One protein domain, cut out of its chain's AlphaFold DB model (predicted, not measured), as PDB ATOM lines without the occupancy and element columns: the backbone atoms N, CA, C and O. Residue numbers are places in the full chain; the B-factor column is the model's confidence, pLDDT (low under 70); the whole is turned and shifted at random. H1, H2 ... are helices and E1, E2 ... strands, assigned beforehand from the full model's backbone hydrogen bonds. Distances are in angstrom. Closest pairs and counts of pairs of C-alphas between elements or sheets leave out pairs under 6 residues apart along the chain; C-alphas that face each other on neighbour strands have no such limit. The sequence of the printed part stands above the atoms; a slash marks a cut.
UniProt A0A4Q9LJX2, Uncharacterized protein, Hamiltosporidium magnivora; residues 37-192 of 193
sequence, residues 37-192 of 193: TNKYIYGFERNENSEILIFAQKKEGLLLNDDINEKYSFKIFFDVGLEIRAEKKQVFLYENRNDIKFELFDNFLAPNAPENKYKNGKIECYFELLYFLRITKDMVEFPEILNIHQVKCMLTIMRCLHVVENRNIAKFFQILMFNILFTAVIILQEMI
ATOM      1  N   THR A  37     145.206 140.226 254.035       62.75
ATOM      2  CA  THR A  37     144.754 140.216 255.432       62.75
ATOM      3  C   THR A  37     143.324 140.717 255.598       62.75
ATOM      4  O   THR A  37     142.782 140.634 256.696       62.75
ATOM      5  N   ASN A  38     142.692 141.238 254.538       73.50
ATOM      6  CA  ASN A  38     141.370 141.852 254.638       73.50
ATOM      7  C   ASN A  38     140.484 141.530 253.432       73.50
ATOM      8  O   ASN A  38     140.909 141.674 252.284       73.50
ATOM      9  N   LYS A  39     139.224 141.193 253.709       84.00
ATOM     10  CA  LYS A  39     138.141 141.132 252.727       84.00
ATOM     11  C   LYS A  39     137.437 142.488 252.666       84.00
ATOM     12  O   LYS A  39     137.017 143.040 253.685       84.00
ATOM     13  N   TYR A  40     137.306 143.021 251.461       86.00
ATOM     14  CA  TYR A  40     136.629 144.272 251.152       86.00
ATOM     15  C   TYR A  40     135.325 143.984 250.415       86.00
ATOM     16  O   TYR A  40     135.282 143.173 249.488       86.00
ATOM     17  N   ILE A  41     134.262 144.675 250.826       88.38
ATOM     18  CA  ILE A  41     132.940 144.571 250.207       88.38
ATOM     19  C   ILE A  41     132.506 145.952 249.724       88.38
ATOM     20  O   ILE A  41     132.453 146.908 250.506       88.38
ATOM     21  N   TYR A  42     132.150 146.040 248.445       89.19
ATOM     22  CA  TYR A  42     131.653 147.250 247.796       89.19
ATOM     23  C   TYR A  42     130.260 147.008 247.221       89.19
ATOM     24  O   TYR A  42     129.991 145.956 246.654       89.19
ATOM     25  N   GLY A  43     129.355 147.967 247.383       90.06
ATOM     26  CA  GLY A  43     128.074 147.990 246.675       90.06
ATOM     27  C   GLY A  43     128.186 148.888 245.466       90.06
ATOM     28  O   GLY A  43     128.926 149.869 245.523       90.06
ATOM     29  N   PHE A  44     127.455 148.582 244.406       90.06
ATOM     30  CA  PHE A  44     127.341 149.489 243.277       90.06
ATOM     31  C   PHE A  44     125.916 149.555 242.749       90.06
ATOM     32  O   PHE A  44     125.165 148.584 242.841       90.06
ATOM     33  N   GLU A  45     125.545 150.703 242.199       89.56
ATOM     34  CA  GLU A  45     124.256 150.891 241.543       89.56
ATOM     35  C   GLU A  45     124.354 151.871 240.385       89.56
ATOM     36  O   GLU A  45     125.234 152.734 240.354       89.56
ATOM     37  N   ARG A  46     123.434 151.725 239.434       88.38
ATOM     38  CA  ARG A  46     123.291 152.663 238.328       88.38
ATOM     39  C   ARG A  46     122.371 153.809 238.742       88.38
ATOM     40  O   ARG A  46     121.272 153.558 239.238       88.38
ATOM     41  N   ASN A  47     122.795 155.044 238.496       86.12
ATOM     42  CA  ASN A  47     121.944 156.222 238.669       86.12
ATOM     43  C   ASN A  47     121.190 156.591 237.375       86.12
ATOM     44  O   ASN A  47     121.371 155.981 236.319       86.12
ATOM     45  N   GLU A  48     120.346 157.620 237.450       82.94
ATOM     46  CA  GLU A  48     119.549 158.108 236.314       82.94
ATOM     47  C   GLU A  48     120.409 158.643 235.155       82.94
ATOM     48  O   GLU A  48     120.021 158.537 233.993       82.94
ATOM     49  N   ASN A  49     121.620 159.126 235.449       82.94
ATOM     50  CA  ASN A  49     122.565 159.662 234.467       82.94
ATOM     51  C   ASN A  49     123.375 158.578 233.737       82.94
ATOM     52  O   ASN A  49     124.263 158.899 232.953       82.94
ATOM     53  N   SER A  50     123.068 157.292 233.952       82.19
ATOM     54  CA  SER A  50     123.861 156.171 233.428       82.19
ATOM     55  C   SER A  50     125.314 156.187 233.905       82.19
ATOM     56  O   SER A  50     126.238 155.925 233.139       82.19
ATOM     57  N   GLU A  51     125.499 156.452 235.191       89.69
ATOM     58  CA  GLU A  51     126.774 156.352 235.894       89.69
ATOM     59  C   GLU A  51     126.685 155.244 236.948       89.69
ATOM     60  O   GLU A  51     125.593 154.929 237.436       89.69
ATOM     61  N   ILE A  52     127.828 154.659 237.320       91.69
ATOM     62  CA  ILE A  52     127.881 153.659 238.395       91.69
ATOM     63  C   ILE A  52     128.413 154.319 239.663       91.69
ATOM     64  O   ILE A  52     129.573 154.738 239.737       91.69
ATOM     65  N   LEU A  53     127.562 154.374 240.680       91.62
ATOM     66  CA  LEU A  53     127.913 154.806 242.026       91.62
ATOM     67  C   LEU A  53     128.464 153.606 242.787       91.62
ATOM     68  O   LEU A  53     127.814 152.563 242.823       91.62
ATOM     69  N   ILE A  54     129.640 153.739 243.406       91.44
ATOM     70  CA  ILE A  54     130.231 152.681 244.236       91.44
ATOM     71  C   ILE A  54     130.330 153.155 245.686       91.44
ATOM     72  O   ILE A  54     130.813 154.255 245.979       91.44
ATOM     73  N   PHE A  55     129.922 152.279 246.598       88.69
ATOM     74  CA  PHE A  55     129.832 152.510 248.035       88.69
ATOM     75  C   PHE A  55     130.701 151.497 248.779       88.69
ATOM     76  O   PHE A  55     130.588 150.289 248.559       88.69
ATOM     77  N   ALA A  56     131.556 151.967 249.688       82.94
ATOM     78  CA  ALA A  56     132.306 151.075 250.569       82.94
ATOM     79  C   ALA A  56     131.368 150.527 251.653       82.94
ATOM     80  O   ALA A  56     130.671 151.305 252.303       82.94
ATOM     81  N   GLN A  57     131.325 149.204 251.839       73.62
ATOM     82  CA  GLN A  57     130.399 148.586 252.794       73.62
ATOM     83  C   GLN A  57     131.060 148.106 254.077       73.62
ATOM     84  O   GLN A  57     130.531 148.359 255.154       73.62
ATOM     85  N   LYS A  58     132.164 147.363 253.974       70.56
ATOM     86  CA  LYS A  58     132.804 146.742 255.135       70.56
ATOM     87  C   LYS A  58     134.235 146.332 254.808       70.56
ATOM     88  O   LYS A  58     134.522 145.924 253.681       70.56
ATOM     89  N   LYS A  59     135.097 146.424 255.818       69.12
ATOM     90  CA  LYS A  59     136.407 145.777 255.877       69.12
ATOM     91  C   LYS A  59     136.304 144.682 256.934       69.12
ATOM     92  O   LYS A  59     136.058 144.988 258.097       69.12
ATOM     93  N   GLU A  60     136.442 143.429 256.530       64.69
ATOM     94  CA  GLU A  60     136.520 142.293 257.451       64.69
ATOM     95  C   GLU A  60     137.974 141.822 257.502       64.69
ATOM     96  O   GLU A  60     138.591 141.610 256.458       64.69
ATOM     97  N   GLY A  61     138.542 141.706 258.705       58.53
ATOM     98  CA  GLY A  61     139.831 141.036 258.868       58.53
ATOM     99  C   GLY A  61     139.673 139.555 258.534       58.53
ATOM    100  O   GLY A  61     138.690 138.946 258.950       58.53
ATOM    101  N   LEU A  62     140.609 138.994 257.769       57.34
ATOM    102  CA  LEU A  62     140.639 137.558 257.477       57.34
ATOM    103  C   LEU A  62     140.798 136.781 258.792       57.34
ATOM    104  O   LEU A  62     141.733 137.038 259.558       57.34
ATOM    105  N   LEU A  63     139.898 135.832 259.059       51.47
ATOM    106  CA  LEU A  63     140.119 134.850 260.117       51.47
ATOM    107  C   LEU A  63     141.208 133.890 259.622       51.47
ATOM    108  O   LEU A  63     141.190 133.473 258.469       51.47
ATOM    109  N   LEU A  64     142.157 133.523 260.487       48.59
ATOM    110  CA  LEU A  64     143.331 132.693 260.146       48.59
ATOM    111  C   LEU A  64     142.996 131.301 259.554       48.59
ATOM    112  O   LEU A  64     143.909 130.593 259.140       48.59
ATOM    113  N   ASN A  65     141.715 130.921 259.516       46.81
ATOM    114  CA  ASN A  65     141.205 129.650 258.999       46.81
ATOM    115  C   ASN A  65     140.573 129.743 257.601       46.81
ATOM    116  O   ASN A  65     140.141 128.717 257.080       46.81
ATOM    117  N   ASP A  66     140.488 130.932 257.002       49.19
ATOM    118  CA  ASP A  66     140.007 131.057 255.629       49.19
ATOM    119  C   ASP A  66     141.098 130.564 254.668       49.19
ATOM    120  O   ASP A  66     142.267 130.943 254.790       49.19
ATOM    121  N   ASP A  67     140.719 129.687 253.734       48.97
ATOM    122  CA  ASP A  67     141.626 129.047 252.782       48.97
ATOM    123  C   ASP A  67     142.604 130.063 252.169       48.97
ATOM    124  O   ASP A  67     142.223 131.030 251.502       48.97
ATOM    125  N   ILE A  68     143.901 129.793 252.342       49.09
ATOM    126  CA  ILE A  68     145.043 130.609 251.883       49.09
ATOM    127  C   ILE A  68     145.002 130.848 250.352       49.09
ATOM    128  O   ILE A  68     145.732 131.688 249.822       49.09
ATOM    129  N   ASN A  69     144.117 130.146 249.638       51.56
ATOM    130  CA  ASN A  69     143.952 130.161 248.191       51.56
ATOM    131  C   ASN A  69     143.132 131.349 247.633       51.56
ATOM    132  O   ASN A  69     143.125 131.555 246.422       51.56
ATOM    133  N   GLU A  70     142.473 132.171 248.465       59.09
ATOM    134  CA  GLU A  70     141.642 133.303 247.990       59.09
ATOM    135  C   GLU A  70     142.363 134.674 247.936       59.09
ATOM    136  O   GLU A  70     141.723 135.706 247.743       59.09
ATOM    137  N   LYS A  71     143.701 134.724 248.025       63.69
ATOM    138  CA  LYS A  71     144.509 135.971 248.123       63.69
ATOM    139  C   LYS A  71     144.228 137.053 247.058       63.69
ATOM    140  O   LYS A  71     144.440 138.231 247.333       63.69
ATOM    141  N   TYR A  72     143.735 136.676 245.875       69.88
ATOM    142  CA  TYR A  72     143.338 137.590 244.786       69.88
ATOM    143  C   TYR A  72     141.910 137.337 244.287       69.88
ATOM    144  O   TYR A  72     141.586 137.604 243.131       69.88
ATOM    145  N   SER A  73     141.050 136.775 245.132       82.38
ATOM    146  CA  SER A  73     139.650 136.549 244.785       82.38
ATOM    147  C   SER A  73     138.957 137.899 244.554       82.38
ATOM    148  O   SER A  73     139.137 138.856 245.313       82.38
ATOM    149  N   PHE A  74     138.232 137.980 243.441       88.81
ATOM    150  CA  PHE A  74     137.439 139.124 243.014       88.81
ATOM    151  C   PHE A  74     136.137 138.569 242.438       88.81
ATOM    152  O   PHE A  74     136.147 137.874 241.421       88.81
ATOM    153  N   LYS A  75     135.027 138.820 243.127       90.25
ATOM    154  CA  LYS A  75     133.712 138.243 242.825       90.25
ATOM    155  C   LYS A  75     132.705 139.377 242.654       90.25
ATOM    156  O   LYS A  75     132.665 140.295 243.471       90.25
ATOM    157  N   ILE A  76     131.896 139.299 241.600       90.50
ATOM    158  CA  ILE A  76     130.810 140.245 241.325       90.50
ATOM    159  C   ILE A  76     129.487 139.503 241.424       90.50
ATOM    160  O   ILE A  76     129.322 138.425 240.860       90.50
ATOM    161  N   PHE A  77     128.545 140.116 242.128       89.62
ATOM    162  CA  PHE A  77     127.180 139.643 242.278       89.62
ATOM    163  C   PHE A  77     126.238 140.742 241.801       89.62
ATOM    164  O   PHE A  77     126.377 141.890 242.220       89.62
ATOM    165  N   PHE A  78     125.284 140.400 240.945       88.69
ATOM    166  CA  PHE A  78     124.239 141.317 240.498       88.69
ATOM    167  C   PHE A  78     122.927 141.028 241.234       88.69
ATOM    168  O   PHE A  78     122.739 139.911 241.713       88.69
ATOM    169  N   ASP A  79     122.034 142.018 241.294       84.56
ATOM    170  CA  ASP A  79     120.699 141.900 241.909       84.56
ATOM    171  C   ASP A  79     120.731 141.546 243.402       84.56
ATOM    172  O   ASP A  79     120.136 140.573 243.867       84.56
ATOM    173  N   VAL A  80     121.489 142.325 244.171       78.38
ATOM    174  CA  VAL A  80     121.648 142.084 245.606       78.38
ATOM    175  C   VAL A  80     120.674 142.976 246.376       78.38
ATOM    176  O   VAL A  80     120.493 144.152 246.056       78.38
ATOM    177  N   GLY A  81     120.037 142.411 247.407       67.25
ATOM    178  CA  GLY A  81     119.044 143.099 248.232       67.25
ATOM    179  C   GLY A  81     119.500 144.476 248.737       67.25
ATOM    180  O   GLY A  81     120.653 144.691 249.114       67.25
ATOM    181  N   LEU A  82     118.550 145.416 248.762       54.47
ATOM    182  CA  LEU A  82     118.745 146.845 249.042       54.47
ATOM    183  C   LEU A  82     119.183 147.188 250.474       54.47
ATOM    184  O   LEU A  82     119.467 148.356 250.742       54.47
ATOM    185  N   GLU A  83     119.309 146.206 251.373       57.31
ATOM    186  CA  GLU A  83     119.870 146.380 252.730       57.31
ATOM    187  C   GLU A  83     121.280 146.999 252.709       57.31
ATOM    188  O   GLU A  83     121.777 147.532 253.698       57.31
ATOM    189  N   ILE A  84     121.917 147.007 251.539       53.84
ATOM    190  CA  ILE A  84     123.173 147.693 251.275       53.84
ATOM    191  C   ILE A  84     123.077 149.226 251.437       53.84
ATOM    192  O   ILE A  84     124.111 149.835 251.706       53.84
ATOM    193  N   ARG A  85     121.901 149.856 251.292       53.44
ATOM    194  CA  ARG A  85     121.768 151.306 251.037       53.44
ATOM    195  C   ARG A  85     121.760 152.237 252.251       53.44
ATOM    196  O   ARG A  85     122.127 153.393 252.087       53.44
ATOM    197  N   ALA A  86     121.333 151.792 253.433       52.09
ATOM    198  CA  ALA A  86     120.799 152.728 254.431       52.09
ATOM    199  C   ALA A  86     121.800 153.760 255.007       52.09
ATOM    200  O   ALA A  86     121.355 154.794 255.491       52.09
ATOM    201  N   GLU A  87     123.123 153.549 254.924       55.03
ATOM    202  CA  GLU A  87     124.106 154.437 255.587       55.03
ATOM    203  C   GLU A  87     125.445 154.615 254.838       55.03
ATOM    204  O   GLU A  87     126.457 154.994 255.432       55.03
ATOM    205  N   LYS A  88     125.526 154.310 253.535       67.81
ATOM    206  CA  LYS A  88     126.844 154.161 252.890       67.81
ATOM    207  C   LYS A  88     127.303 155.399 252.130       67.81
ATOM    208  O   LYS A  88     126.668 155.855 251.185       67.81
ATOM    209  N   LYS A  89     128.482 155.898 252.510       78.56
ATOM    210  CA  LYS A  89     129.198 156.967 251.807       78.56
ATOM    211  C   LYS A  89     129.580 156.496 250.401       78.56
ATOM    212  O   LYS A  89     130.275 155.489 250.251       78.56
ATOM    213  N   GLN A  90     129.164 157.243 249.382       86.19
ATOM    214  CA  GLN A  90     129.691 157.078 248.030       86.19
ATOM    215  C   GLN A  90     131.203 157.328 248.055       86.19
ATOM    216  O   GLN A  90     131.667 158.351 248.564       86.19
ATOM    217  N   VAL A  91     131.977 156.387 247.519       88.94
ATOM    218  CA  VAL A  91     133.445 156.464 247.506       88.94
ATOM    219  C   VAL A  91     134.025 156.619 246.107       88.94
ATOM    220  O   VAL A  91     135.169 157.058 245.981       88.94
ATOM    221  N   PHE A  92     133.257 156.283 245.069       91.31
ATOM    222  CA  PHE A  92     133.696 156.370 243.680       91.31
ATOM    223  C   PHE A  92     132.522 156.570 242.717       91.31
ATOM    224  O   PHE A  92     131.390 156.176 243.006       91.31
ATOM    225  N   LEU A  93     132.823 157.172 241.568       92.25
ATOM    226  CA  LEU A  93     131.920 157.354 240.438       92.25
ATOM    227  C   LEU A  93     132.616 156.822 239.183       92.25
ATOM    228  O   LEU A  93     133.652 157.367 238.784       92.25
ATOM    229  N   TYR A  94     132.052 155.768 238.595       91.25
ATOM    230  CA  TYR A  94     132.474 155.260 237.294       91.25
ATOM    231  C   TYR A  94     131.623 155.895 236.196       91.25
ATOM    232  O   TYR A  94     130.392 155.832 236.233       91.25
ATOM    233  N   GLU A  95     132.298 156.480 235.216       85.44
ATOM    234  CA  GLU A  95     131.694 157.194 234.099       85.44
ATOM    235  C   GLU A  95     132.444 156.868 232.800       85.44
ATOM    236  O   GLU A  95     133.591 156.423 232.801       85.44
ATOM    237  N   ASN A  96     131.816 157.136 231.655       77.62
ATOM    238  CA  ASN A  96     132.352 156.810 230.324       77.62
ATOM    239  C   ASN A  96     133.669 157.555 229.972       77.62
ATOM    240  O   ASN A  96     134.297 157.284 228.946       77.62
ATOM    241  N   ARG A  97     134.084 158.527 230.793       83.00
ATOM    242  CA  ARG A  97     135.285 159.354 230.584       83.00
ATOM    243  C   ARG A  97     136.551 158.792 231.231       83.00
ATOM    244  O   ARG A  97     137.596 159.411 231.082       83.00
ATOM    245  N   ASN A  98     136.474 157.654 231.920       85.44
ATOM    246  CA  ASN A  98     137.642 157.030 232.534       85.44
ATOM    247  C   ASN A  98     138.723 156.691 231.490       85.44
ATOM    248  O   ASN A  98     138.413 156.201 230.399       85.44
ATOM    249  N   ASP A  99     139.990 156.905 231.856       89.88
ATOM    250  CA  ASP A  99     141.146 156.618 231.001       89.88
ATOM    251  C   ASP A  99     141.211 155.148 230.574       89.88
ATOM    252  O   ASP A  99     141.479 154.843 229.403       89.88
ATOM    253  N   ILE A 100     140.948 154.244 231.519       91.06
ATOM    254  CA  ILE A 100     140.848 152.802 231.316       91.06
ATOM    255  C   ILE A 100     139.392 152.373 231.503       91.06
ATOM    256  O   ILE A 100     138.765 152.642 232.530       91.06
ATOM    257  N   LYS A 101     138.860 151.681 230.492       91.94
ATOM    258  CA  LYS A 101     137.471 151.214 230.459       91.94
ATOM    259  C   LYS A 101     137.360 149.730 230.758       91.94
ATOM    260  O   LYS A 101     138.304 148.970 230.531       91.94
ATOM    261  N   PHE A 102     136.193 149.342 231.247       93.38
ATOM    262  CA  PHE A 102     135.881 147.990 231.674       93.38
ATOM    263  C   PHE A 102     134.571 147.570 231.026       93.38
ATOM    264  O   PHE A 102     133.527 148.145 231.327       93.38
ATOM    265  N   GLU A 103     134.628 146.557 230.169       92.56
ATOM    266  CA  GLU A 103     133.486 146.072 229.399       92.56
ATOM    267  C   GLU A 103     132.333 145.655 230.317       92.56
ATOM    268  O   GLU A 103     131.182 145.945 230.017       92.56
ATOM    269  N   LEU A 104     132.618 145.058 231.481       91.00
ATOM    270  CA  LEU A 104     131.576 144.679 232.438       91.00
ATOM    271  C   LEU A 104     130.779 145.894 232.938       91.00
ATOM    272  O   LEU A 104     129.553 145.837 233.036       91.00
ATOM    273  N   PHE A 105     131.460 147.000 233.248       91.25
ATOM    274  CA  PHE A 105     130.798 148.234 233.669       91.25
ATOM    275  C   PHE A 105     130.130 148.949 232.496       91.25
ATOM    276  O   PHE A 105     129.002 149.417 232.640       91.25
ATOM    277  N   ASP A 106     130.769 148.977 231.329       89.94
ATOM    278  CA  ASP A 106     130.183 149.556 230.120       89.94
ATOM    279  C   ASP A 106     128.887 148.818 229.727       89.94
ATOM    280  O   ASP A 106     127.870 149.456 229.447       89.94
ATOM    281  N   ASN A 107     128.868 147.484 229.810       88.81
ATOM    282  CA  ASN A 107     127.681 146.656 229.590       88.81
ATOM    283  C   ASN A 107     126.607 146.918 230.652       88.81
ATOM    284  O   ASN A 107     125.437 147.096 230.324       88.81
ATOM    285  N   PHE A 108     126.985 147.045 231.924       87.56
ATOM    286  CA  PHE A 108     126.040 147.415 232.982       87.56
ATOM    287  C   PHE A 108     125.355 148.773 232.722       87.56
ATOM    288  O   PHE A 108     124.204 148.980 233.112       87.56
ATOM    289  N   LEU A 109     126.014 149.685 232.003       84.62
ATOM    290  CA  LEU A 109     125.447 150.969 231.579       84.62
ATOM    291  C   LEU A 109     124.668 150.892 230.252       84.62
ATOM    292  O   LEU A 109     123.732 151.670 230.048       84.62
ATOM    293  N   ALA A 110     125.003 149.952 229.366       84.31
ATOM    294  CA  ALA A 110     124.445 149.847 228.020       84.31
ATOM    295  C   ALA A 110     123.003 149.291 228.005       84.31
ATOM    296  O   ALA A 110     122.783 148.162 228.435       84.31
ATOM    297  N   PRO A 111     122.014 150.004 227.430       74.94
ATOM    298  CA  PRO A 111     120.586 149.668 227.553       74.94
ATOM    299  C   PRO A 111     120.180 148.289 227.006       74.94
ATOM    300  O   PRO A 111     119.145 147.763 227.399       74.94
ATOM    301  N   ASN A 112     120.987 147.701 226.119       77.06
ATOM    302  CA  ASN A 112     120.692 146.423 225.467       77.06
ATOM    303  C   ASN A 112     121.521 145.246 226.014       77.06
ATOM    304  O   ASN A 112     121.426 144.143 225.478       77.06
ATOM    305  N   ALA A 113     122.359 145.459 227.030       79.69
ATOM    306  CA  ALA A 113     123.211 144.406 227.572       79.69
ATOM    307  C   ALA A 113     122.480 143.562 228.639       79.69
ATOM    308  O   ALA A 113     121.650 144.096 229.382       79.69
ATOM    309  N   PRO A 114     122.797 142.260 228.772       75.00
ATOM    310  CA  PRO A 114     122.203 141.387 229.788       75.00
ATOM    311  C   PRO A 114     122.363 141.901 231.222       75.00
ATOM    312  O   PRO A 114     121.470 141.712 232.046       75.00
ATOM    313  N   GLU A 115     123.487 142.550 231.521       74.25
ATOM    314  CA  GLU A 115     123.823 143.122 232.826       74.25
ATOM    315  C   GLU A 115     122.945 144.335 233.160       74.25
ATOM    316  O   GLU A 115     122.695 144.605 234.333       74.25
ATOM    317  N   ASN A 116     122.412 145.024 232.143       72.75
ATOM    318  CA  ASN A 116     121.573 146.215 232.295       72.75
ATOM    319  C   ASN A 116     120.233 145.939 232.983       72.75
ATOM    320  O   ASN A 116     119.623 146.845 233.548       72.75
ATOM    321  N   LYS A 117     119.766 144.680 232.953       77.50
ATOM    322  CA  LYS A 117     118.533 144.275 233.645       77.50
ATOM    323  C   LYS A 117     118.632 144.476 235.161       77.50
ATOM    324  O   LYS A 117     117.613 144.569 235.841       77.50
ATOM    325  N   TYR A 118     119.854 144.539 235.682       79.88
ATOM    326  CA  TYR A 118     120.141 144.747 237.086       79.88
ATOM    327  C   TYR A 118     120.375 146.231 237.369       79.88
ATOM    328  O   TYR A 118     121.098 146.915 236.651       79.88
ATOM    329  N   LYS A 119     119.790 146.741 238.457       83.38
ATOM    330  CA  LYS A 119     120.000 148.136 238.890       83.38
ATOM    331  C   LYS A 119     121.159 148.291 239.871       83.38
ATOM    332  O   LYS A 119     121.612 149.409 240.111       83.38
ATOM    333  N   ASN A 120     121.618 147.189 240.459       88.25
ATOM    334  CA  ASN A 120     122.639 147.174 241.494       88.25
ATOM    335  C   ASN A 120     123.426 145.857 241.513       88.25
ATOM    336  O   ASN A 120     123.069 144.876 240.851       88.25
ATOM    337  N   GLY A 121     124.480 145.852 242.322       89.06
ATOM    338  CA  GLY A 121     125.239 144.665 242.658       89.06
ATOM    339  C   GLY A 121     126.218 144.887 243.809       89.06
ATOM    340  O   GLY A 121     126.227 145.920 244.489       89.06
ATOM    341  N   LYS A 122     127.058 143.880 244.032       90.56
ATOM    342  CA  LYS A 122     128.089 143.836 245.066       90.56
ATOM    343  C   LYS A 122     129.389 143.279 244.494       90.56
ATOM    344  O   LYS A 122     129.367 142.323 243.725       90.56
ATOM    345  N   ILE A 123     130.511 143.846 244.915       91.44
ATOM    346  CA  ILE A 123     131.859 143.353 244.638       91.44
ATOM    347  C   ILE A 123     132.472 142.890 245.955       91.44
ATOM    348  O   ILE A 123     132.422 143.610 246.954       91.44
ATOM    349  N   GLU A 124     133.059 141.700 245.952       90.25
ATOM    350  CA  GLU A 124     133.890 141.195 247.043       90.25
ATOM    351  C   GLU A 124     135.311 140.977 246.538       90.25
ATOM    352  O   GLU A 124     135.510 140.311 245.520       90.25
ATOM    353  N   CYS A 125     136.300 141.523 247.241       87.69
ATOM    354  CA  CYS A 125     137.702 141.339 246.890       87.69
ATOM    355  C   CYS A 125     138.625 141.387 248.104       87.69
ATOM    356  O   CYS A 125     138.304 141.990 249.122       87.69
ATOM    357  N   TYR A 126     139.808 140.791 247.989       85.75
ATOM    358  CA  TYR A 126     140.804 140.751 249.069       85.75
ATOM    359  C   TYR A 126     141.840 141.880 248.989       85.75
ATOM    360  O   TYR A 126     142.971 141.757 249.449       85.75
ATOM    361  N   PHE A 127     141.470 142.999 248.376       83.81
ATOM    362  CA  PHE A 127     142.320 144.175 248.219       83.81
ATOM    363  C   PHE A 127     141.465 145.439 248.124       83.81
ATOM    364  O   PHE A 127     140.268 145.377 247.840       83.81
ATOM    365  N   GLU A 128     142.083 146.596 248.352       86.38
ATOM    366  CA  GLU A 128     141.404 147.890 248.317       86.38
ATOM    367  C   GLU A 128     141.094 148.311 246.870       86.38
ATOM    368  O   GLU A 128     141.876 148.999 246.219       86.38
ATOM    369  N   LEU A 129     139.936 147.892 246.354       89.75
ATOM    370  CA  LEU A 129     139.506 148.154 244.974       89.75
ATOM    371  C   LEU A 129     139.513 149.645 244.618       89.75
ATOM    372  O   LEU A 129     139.903 150.016 243.514       89.75
ATOM    373  N   LEU A 130     139.092 150.498 245.556       89.00
ATOM    374  CA  LEU A 130     138.952 151.936 245.332       89.00
ATOM    375  C   LEU A 130     140.258 152.590 244.869       89.00
ATOM    376  O   LEU A 130     140.241 153.422 243.964       89.00
ATOM    377  N   TYR A 131     141.370 152.194 245.483       87.69
ATOM    378  CA  TYR A 131     142.698 152.674 245.128       87.69
ATOM    379  C   TYR A 131     142.994 152.432 243.643       87.69
ATOM    380  O   TYR A 131     143.405 153.337 242.926       87.69
ATOM    381  N   PHE A 132     142.692 151.234 243.151       88.25
ATOM    382  CA  PHE A 132     142.946 150.862 241.763       88.25
ATOM    383  C   PHE A 132     141.961 151.503 240.785       88.25
ATOM    384  O   PHE A 132     142.372 151.928 239.709       88.25
ATOM    385  N   LEU A 133     140.683 151.622 241.164       91.69
ATOM    386  CA  LEU A 133     139.682 152.282 240.324       91.69
ATOM    387  C   LEU A 133     140.029 153.754 240.064       91.69
ATOM    388  O   LEU A 133     139.827 154.236 238.951       91.69
ATOM    389  N   ARG A 134     140.603 154.446 241.056       91.06
ATOM    390  CA  ARG A 134     141.112 155.818 240.914       91.06
ATOM    391  C   ARG A 134     142.237 155.922 239.888       91.06
ATOM    392  O   ARG A 134     142.100 156.670 238.927       91.06
ATOM    393  N   ILE A 135     143.250 155.064 240.002       89.19
ATOM    394  CA  ILE A 135     144.373 155.007 239.050       89.19
ATOM    395  C   ILE A 135     143.885 154.709 237.620       89.19
ATOM    396  O   ILE A 135     144.433 155.211 236.644       89.19
ATOM    397  N   THR A 136     142.846 153.883 237.471       89.62
ATOM    398  CA  THR A 136     142.268 153.559 236.152       89.62
ATOM    399  C   THR A 136     141.343 154.647 235.607       89.62
ATOM    400  O   THR A 136     141.083 154.676 234.405       89.62
ATOM    401  N   LYS A 137     140.832 155.531 236.471       91.50
ATOM    402  CA  LYS A 137     140.014 156.680 236.075       91.50
ATOM    403  C   LYS A 137     140.884 157.790 235.503       91.50
ATOM    404  O   LYS A 137     140.548 158.295 234.436       91.50
ATOM    405  N   ASP A 138     141.964 158.119 236.204       89.50
ATOM    406  CA  ASP A 138     142.921 159.152 235.826       89.50
ATOM    407  C   ASP A 138     144.346 158.617 236.018       89.50
ATOM    408  O   ASP A 138     144.817 158.422 237.142       89.50
ATOM    409  N   MET A 139     145.046 158.372 234.908       85.50
ATOM    410  CA  MET A 139     146.424 157.880 234.935       85.50
ATOM    411  C   MET A 139     147.426 158.923 235.463       85.50
ATOM    412  O   MET A 139     148.587 158.574 235.672       85.50
ATOM    413  N   VAL A 140     147.025 160.178 235.697       85.94
ATOM    414  CA  VAL A 140     147.846 161.157 236.434       85.94
ATOM    415  C   VAL A 140     147.947 160.781 237.914       85.94
ATOM    416  O   VAL A 140     148.975 161.037 238.533       85.94
ATOM    417  N   GLU A 141     146.942 160.100 238.475       81.19
ATOM    418  CA  GLU A 141     146.981 159.576 239.850       81.19
ATOM    419  C   GLU A 141     147.841 158.302 239.982       81.19
ATOM    420  O   GLU A 141     147.854 157.655 241.034       81.19
ATOM    421  N   PHE A 142     148.553 157.906 238.922       82.44
ATOM    422  CA  PHE A 142     149.408 156.729 238.951       82.44
ATOM    423  C   PHE A 142     150.569 156.942 239.941       82.44
ATOM    424  O   PHE A 142     151.336 157.895 239.802       82.44
ATOM    425  N   PRO A 143     150.729 156.067 240.947       79.00
ATOM    426  CA  PRO A 143     151.753 156.214 241.978       79.00
ATOM    427  C   PRO A 143     153.169 156.035 241.413       79.00
ATOM    428  O   PRO A 143     153.392 155.206 240.535       79.00
ATOM    429  N   GLU A 144     154.140 156.754 241.980       71.06
ATOM    430  CA  GLU A 144     155.557 156.683 241.572       71.06
ATOM    431  C   GLU A 144     156.248 155.356 241.922       71.06
ATOM    432  O   GLU A 144     157.298 155.035 241.365       71.06
ATOM    433  N   ILE A 145     155.701 154.609 242.887       74.12
ATOM    434  CA  ILE A 145     156.222 153.312 243.321       74.12
ATOM    435  C   ILE A 145     155.043 152.370 243.552       74.12
ATOM    436  O   ILE A 145     154.139 152.656 244.339       74.12
ATOM    437  N   LEU A 146     155.085 151.213 242.888       76.38
ATOM    438  CA  LEU A 146     154.149 150.112 243.092       76.38
ATOM    439  C   LEU A 146     154.894 148.885 243.584       76.38
ATOM    440  O   LEU A 146     155.870 148.444 242.976       76.38
ATOM    441  N   ASN A 147     154.378 148.270 244.642       75.81
ATOM    442  CA  ASN A 147     154.826 146.941 245.016       75.81
ATOM    443  C   ASN A 147     154.134 145.867 244.161       75.81
ATOM    444  O   ASN A 147     153.081 146.063 243.550       75.81
ATOM    445  N   ILE A 148     154.726 144.681 244.153       76.12
ATOM    446  CA  ILE A 148     154.293 143.548 243.330       76.12
ATOM    447  C   ILE A 148     152.862 143.102 243.668       76.12
ATOM    448  O   ILE A 148     152.103 142.718 242.777       76.12
ATOM    449  N   HIS A 149     152.463 143.181 244.940       78.62
ATOM    450  CA  HIS A 149     151.096 142.868 245.352       78.62
ATOM    451  C   HIS A 149     150.083 143.813 244.688       78.62
ATOM    452  O   HIS A 149     149.075 143.349 244.155       78.62
ATOM    453  N   GLN A 150     150.360 145.120 244.657       82.38
ATOM    454  CA  GLN A 150     149.502 146.109 243.995       82.38
ATOM    455  C   GLN A 150     149.405 145.857 242.486       82.38
ATOM    456  O   GLN A 150     148.306 145.890 241.938       82.38
ATOM    457  N   VAL A 151     150.520 145.516 241.831       81.81
ATOM    458  CA  VAL A 151     150.543 145.143 240.404       81.81
ATOM    459  C   VAL A 151     149.610 143.957 240.139       81.81
ATOM    460  O   VAL A 151     148.776 144.000 239.236       81.81
ATOM    461  N   LYS A 152     149.688 142.902 240.956       81.62
ATOM    462  CA  LYS A 152     148.809 141.727 240.828       81.62
ATOM    463  C   LYS A 152     147.337 142.056 241.044       81.62
ATOM    464  O   LYS A 152     146.487 141.525 240.328       81.62
ATOM    465  N   CYS A 153     147.032 142.928 242.001       83.88
ATOM    466  CA  CYS A 153     145.667 143.391 242.231       83.88
ATOM    467  C   CYS A 153     145.130 144.139 241.004       83.88
ATOM    468  O   CYS A 153     144.038 143.820 240.542       83.88
ATOM    469  N   MET A 154     145.919 145.044 240.410       87.44
ATOM    470  CA  MET A 154     145.552 145.735 239.163       87.44
ATOM    471  C   MET A 154     145.257 144.750 238.030       87.44
ATOM    472  O   MET A 154     144.199 144.826 237.412       87.44
ATOM    473  N   LEU A 155     146.156 143.790 237.791       86.69
ATOM    474  CA  LEU A 155     145.974 142.768 236.753       86.69
ATOM    475  C   LEU A 155     144.724 141.915 237.000       86.69
ATOM    476  O   LEU A 155     144.003 141.576 236.062       86.69
ATOM    477  N   THR A 156     144.443 141.593 238.264       87.44
ATOM    478  CA  THR A 156     143.246 140.844 238.661       87.44
ATOM    479  C   THR A 156     141.981 141.634 238.347       87.44
ATOM    480  O   THR A 156     141.081 141.090 237.712       87.44
ATOM    481  N   ILE A 157     141.930 142.916 238.720       90.44
ATOM    482  CA  ILE A 157     140.796 143.803 238.424       90.44
ATOM    483  C   ILE A 157     140.582 143.902 236.916       90.44
ATOM    484  O   ILE A 157     139.469 143.693 236.449       90.44
ATOM    485  N   MET A 158     141.646 144.155 236.149       90.62
ATOM    486  CA  MET A 158     141.575 144.257 234.688       90.62
ATOM    487  C   MET A 158     141.024 142.991 234.042       90.62
ATOM    488  O   MET A 158     140.185 143.070 233.147       90.62
ATOM    489  N   ARG A 159     141.472 141.822 234.508       90.12
ATOM    490  CA  ARG A 159     140.975 140.537 234.019       90.12
ATOM    491  C   ARG A 159     139.511 140.329 234.385       90.12
ATOM    492  O   ARG A 159     138.737 139.927 233.531       90.12
ATOM    493  N   CYS A 160     139.132 140.578 235.635       90.62
ATOM    494  CA  CYS A 160     137.785 140.296 236.128       90.62
ATOM    495  C   CYS A 160     136.730 141.292 235.631       90.62
ATOM    496  O   CYS A 160     135.570 140.921 235.497       90.62
ATOM    497  N   LEU A 161     137.117 142.540 235.370       92.50
ATOM    498  CA  LEU A 161     136.236 143.580 234.835       92.50
ATOM    499  C   LEU A 161     136.272 143.687 233.306       92.50
ATOM    500  O   LEU A 161     135.557 144.517 232.750       92.50
ATOM    501  N   HIS A 162     137.085 142.856 232.648       92.88
ATOM    502  CA  HIS A 162     137.264 142.822 231.197       92.88
ATOM    503  C   HIS A 162     137.734 144.181 230.661       92.88
ATOM    504  O   HIS A 162     136.965 144.977 230.124       92.88
ATOM    505  N   VAL A 163     139.016 144.489 230.865       92.88
ATOM    506  CA  VAL A 163     139.601 145.747 230.384       92.88
ATOM    507  C   VAL A 163     139.463 145.887 228.866       92.88
ATOM    508  O   VAL A 163     139.772 144.966 228.112       92.88
ATOM    509  N   VAL A 164     139.019 147.059 228.416       91.12
ATOM    510  CA  VAL A 164     138.837 147.346 226.990       91.12
ATOM    511  C   VAL A 164     140.178 147.720 226.364       91.12
ATOM    512  O   VAL A 164     140.849 148.660 226.803       91.12
ATOM    513  N   GLU A 165     140.558 147.017 225.299       87.81
ATOM    514  CA  GLU A 165     141.783 147.306 224.559       87.81
ATOM    515  C   GLU A 165     141.696 148.651 223.825       87.81
ATOM    516  O   GLU A 165     140.817 148.896 223.002       87.81
ATOM    517  N   ASN A 166     142.632 149.551 224.126       85.81
ATOM    518  CA  ASN A 166     142.754 150.864 223.503       85.81
ATOM    519  C   ASN A 166     144.183 151.432 223.667       85.81
ATOM    520  O   ASN A 166     145.089 150.803 224.217       85.81
ATOM    521  N   ARG A 167     144.424 152.658 223.190       87.62
ATOM    522  CA  ARG A 167     145.751 153.287 223.310       87.62
ATOM    523  C   ARG A 167     146.138 153.611 224.762       87.62
ATOM    524  O   ARG A 167     147.328 153.631 225.073       87.62
ATOM    525  N   ASN A 168     145.169 153.883 225.632       88.88
ATOM    526  CA  ASN A 168     145.417 154.222 227.030       88.88
ATOM    527  C   ASN A 168     145.884 153.004 227.826       88.88
ATOM    528  O   ASN A 168     146.849 153.132 228.568       88.88
ATOM    529  N   ILE A 169     145.317 151.814 227.606       87.94
ATOM    530  CA  ILE A 169     145.797 150.601 228.289       87.94
ATOM    531  C   ILE A 169     147.236 150.245 227.885       87.94
ATOM    532  O   ILE A 169     148.037 149.849 228.730       87.94
ATOM    533  N   ALA A 170     147.630 150.487 226.630       85.31
ATOM    534  CA  ALA A 170     149.024 150.324 226.212       85.31
ATOM    535  C   ALA A 170     149.965 151.287 226.961       85.31
ATOM    536  O   ALA A 170     151.031 150.874 227.421       85.31
ATOM    537  N   LYS A 171     149.566 152.557 227.128       88.38
ATOM    538  CA  LYS A 171     150.316 153.537 227.937       88.38
ATOM    539  C   LYS A 171     150.366 153.136 229.410       88.38
ATOM    540  O   LYS A 171     151.426 153.216 230.018       88.38
ATOM    541  N   PHE A 172     149.254 152.658 229.960       87.94
ATOM    542  CA  PHE A 172     149.178 152.171 231.332       87.94
ATOM    543  C   PHE A 172     150.194 151.054 231.579       87.94
ATOM    544  O   PHE A 172     150.982 151.127 232.519       87.94
ATOM    545  N   PHE A 173     150.244 150.047 230.701       83.75
ATOM    546  CA  PHE A 173     151.217 148.963 230.822       83.75
ATOM    547  C   PHE A 173     152.661 149.442 230.655       83.75
ATOM    548  O   PHE A 173     153.547 148.921 231.329       83.75
ATOM    549  N   GLN A 174     152.914 150.452 229.819       83.62
ATOM    550  CA  GLN A 174     154.235 151.081 229.748       83.62
ATOM    551  C   GLN A 174     154.616 151.720 231.090       83.62
ATOM    552  O   GLN A 174     155.692 151.428 231.606       83.62
ATOM    553  N   ILE A 175     153.730 152.525 231.688       84.19
ATOM    554  CA  ILE A 175     153.953 153.165 232.998       84.19
ATOM    555  C   ILE A 175     154.181 152.109 234.090       84.19
ATOM    556  O   ILE A 175     155.114 152.232 234.886       84.19
ATOM    557  N   LEU A 176     153.382 151.038 234.098       82.88
ATOM    558  CA  LEU A 176     153.500 149.922 235.038       82.88
ATOM    559  C   LEU A 176     154.861 149.218 234.925       82.88
ATOM    560  O   LEU A 176     155.516 148.964 235.935       82.88
ATOM    561  N   MET A 177     155.312 148.942 233.697       77.50
ATOM    562  CA  MET A 177     156.621 148.335 233.438       77.50
ATOM    563  C   MET A 177     157.773 149.235 233.896       77.50
ATOM    564  O   MET A 177     158.722 148.741 234.507       77.50
ATOM    565  N   PHE A 178     157.691 150.546 233.639       77.62
ATOM    566  CA  PHE A 178     158.696 151.510 234.103       77.62
ATOM    567  C   PHE A 178     158.763 151.589 235.631       77.62
ATOM    568  O   PHE A 178     159.860 151.591 236.183       77.62
ATOM    569  N   ASN A 179     157.614 151.590 236.311       77.56
ATOM    570  CA  ASN A 179     157.542 151.615 237.773       77.56
ATOM    571  C   ASN A 179     158.234 150.409 238.409       77.56
ATOM    572  O   ASN A 179     159.118 150.559 239.248       77.56
ATOM    573  N   ILE A 180     157.882 149.204 237.959       72.00
ATOM    574  CA  ILE A 180     158.455 147.961 238.490       72.00
ATOM    575  C   ILE A 180     159.964 147.908 238.242       72.00
ATOM    576  O   ILE A 180     160.718 147.469 239.109       72.00
ATOM    577  N   LEU A 181     160.411 148.382 237.075       69.50
ATOM    578  CA  LEU A 181     161.830 148.495 236.755       69.50
ATOM    579  C   LEU A 181     162.547 149.440 237.721       69.50
ATOM    580  O   LEU A 181     163.582 149.073 238.272       69.50
ATOM    581  N   PHE A 182     162.003 150.640 237.926       70.00
ATOM    582  CA  PHE A 182     162.593 151.642 238.807       70.00
ATOM    583  C   PHE A 182     162.694 151.124 240.246       70.00
ATOM    584  O   PHE A 182     163.761 151.189 240.853       70.00
ATOM    585  N   THR A 183     161.631 150.490 240.748       67.00
ATOM    586  CA  THR A 183     161.628 149.844 242.068       67.00
ATOM    587  C   THR A 183     162.680 148.733 242.170       67.00
ATOM    588  O   THR A 183     163.416 148.678 243.151       67.00
ATOM    589  N   ALA A 184     162.807 147.865 241.159       65.31
ATOM    590  CA  ALA A 184     163.803 146.791 241.165       65.31
ATOM    591  C   ALA A 184     165.250 147.318 241.152       65.31
ATOM    592  O   ALA A 184     166.118 146.743 241.806       65.31
ATOM    593  N   VAL A 185     165.512 148.413 240.427       67.69
ATOM    594  CA  VAL A 185     166.830 149.067 240.390       67.69
ATOM    595  C   VAL A 185     167.184 149.678 241.744       67.69
ATOM    596  O   VAL A 185     168.310 149.483 242.196       67.69
ATOM    597  N   ILE A 186     166.238 150.354 242.407       64.56
ATOM    598  CA  ILE A 186     166.452 150.918 243.751       64.56
ATOM    599  C   ILE A 186     166.814 149.811 244.746       64.56
ATOM    600  O   ILE A 186     167.841 149.904 245.411       64.56
ATOM    601  N   ILE A 187     166.038 148.723 244.781       63.00
ATOM    602  CA  ILE A 187     166.293 147.596 245.693       63.00
ATOM    603  C   ILE A 187     167.685 146.993 245.452       63.00
ATOM    604  O   ILE A 187     168.413 146.709 246.399       63.00
ATOM    605  N   LEU A 188     168.089 146.816 244.189       62.28
ATOM    606  CA  LEU A 188     169.424 146.304 243.859       62.28
ATOM    607  C   LEU A 188     170.547 147.254 244.294       62.28
ATOM    608  O   LEU A 188     171.605 146.778 244.692       62.28
ATOM    609  N   GLN A 189     170.340 148.571 244.214       62.34
ATOM    610  CA  GLN A 189     171.321 149.554 244.682       62.34
ATOM    611  C   GLN A 189     171.462 149.537 246.207       62.34
ATOM    612  O   GLN A 189     172.584 149.582 246.702       62.34
ATOM    613  N   GLU A 190     170.356 149.407 246.943       64.56
ATOM    614  CA  GLU A 190     170.366 149.330 248.411       64.56
ATOM    615  C   GLU A 190     171.000 148.036 248.943       64.56
ATOM    616  O   GLU A 190     171.554 148.035 250.034       64.56
ATOM    617  N   MET A 191     170.974 146.939 248.177       52.50
ATOM    618  CA  MET A 191     171.604 145.666 248.564       52.50
ATOM    619  C   MET A 191     173.126 145.605 248.333       52.50
ATOM    620  O   MET A 191     173.758 144.630 248.740       52.50
ATOM    621  N   ILE A 192     173.712 146.582 247.633       56.50
ATOM    622  CA  ILE A 192     175.146 146.609 247.272       56.50
ATOM    623  C   ILE A 192     175.952 147.561 248.188       56.50
ATOM    624  O   ILE A 192     177.180 147.612 248.089       56.50
TER     625      ILE A 192
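This is residues 37 to 192 of the 193 residues of an uncharacterized protein of Hamiltosporidium magnivora (UniProt A0A4Q9LJX2). A strongly twisted sheet of five strands forms a wall, with H3 on it towards the edge strand E4, H4 on it towards the other edge strand E3, and the short H1 near the strands' ends. The long helix H5 runs out from this body, and residues 185 to 192 at its far end stick out. The 156 printed residues, with five named helices and five named strands in the order E1 E2 E3 E4 H1 H2 E5 H3 H4 H5, are of mixed class, helices and strands. The sheet's order is E3 E5 E1 E2 E4, antiparallel throughout. The whole is compact, with a radius of gyration of the C-alphas of 17.0 A and spans of 57 by 43 by 25 A.

E1, residues 38 to 46, and E2, residues 52 to 61, form an antiparallel hairpin; N 43 and O 55 are 2.9 A apart, within hydrogen-bond range. E3, residues 74 to 78, is an edge strand; N 77 is 2.8 A from O 122 of its antiparallel neighbour E5, residues 120 to 125. E5 also pairs antiparallel with E1, N 40 to O 125 at 2.7 A. E4, residues 90 to 94, is the other edge strand, antiparallel to E2, with N 54 and O 92 at 3.0 A. H1, residues 103 to 109, is on the sheet at a height of 7.9 A, over none of the strands. It touches H2, residues 114 to 117, where the closest C-alphas, of Phe 108 and Asn 116, are 4.7 A apart. H3, residues 129 to 137, is on the sheet at a height of 8.4 A and only just over E4, on which 3 of its C-alphas fall; the closest C-alphas of H3 and E4, of Leu 130 and Phe 92, are 7.1 A apart. H4, residues 148 to 160, is also on the sheet; its closest C-alpha pair with E3 is Cys 160 and Phe 74, 7.0 A. With its residues 153 to 157 alone, H4 only just touches H3, with 3 pairs of C-alphas within 8 A, the closest being Phe 132 and Met 154 at 6.3 A, and their lines are about perpendicular at 75 degrees. With H1, H3 and H4 on one face, the sheet and helices make two layers. H5, residues 167 to 190, is close to H4 but not clearly touching, with the C-alphas of Ile 148 and Ile 180 closest at 7.8 A. They run opposite ways at a shallow tilt of 18 degrees. In H1, H3, H4 and H5 every O i to N i+4 pair is within hydrogen-bond range; H2 is too short for such a pair.

E1 begins at C-alpha 38 (141.370, 141.852, 254.638) and is 26.6 A long; E2 is 26.9 A and E5 17.0 A. H4 is 18.3 A long. H5 is 35.4 A long and ends at C-alpha 190 (170.366, 149.330, 248.411).

The C-alphas of Asn 112 and Ile 192 are the two farthest apart, 58.7 A. The printed part has no cut. The links E2 to E3 and E3 to E4 are long. Mean pLDDT of the printed part is 79.6; residues under 70 include 59 to 72, 81 to 88 and 183 to 192.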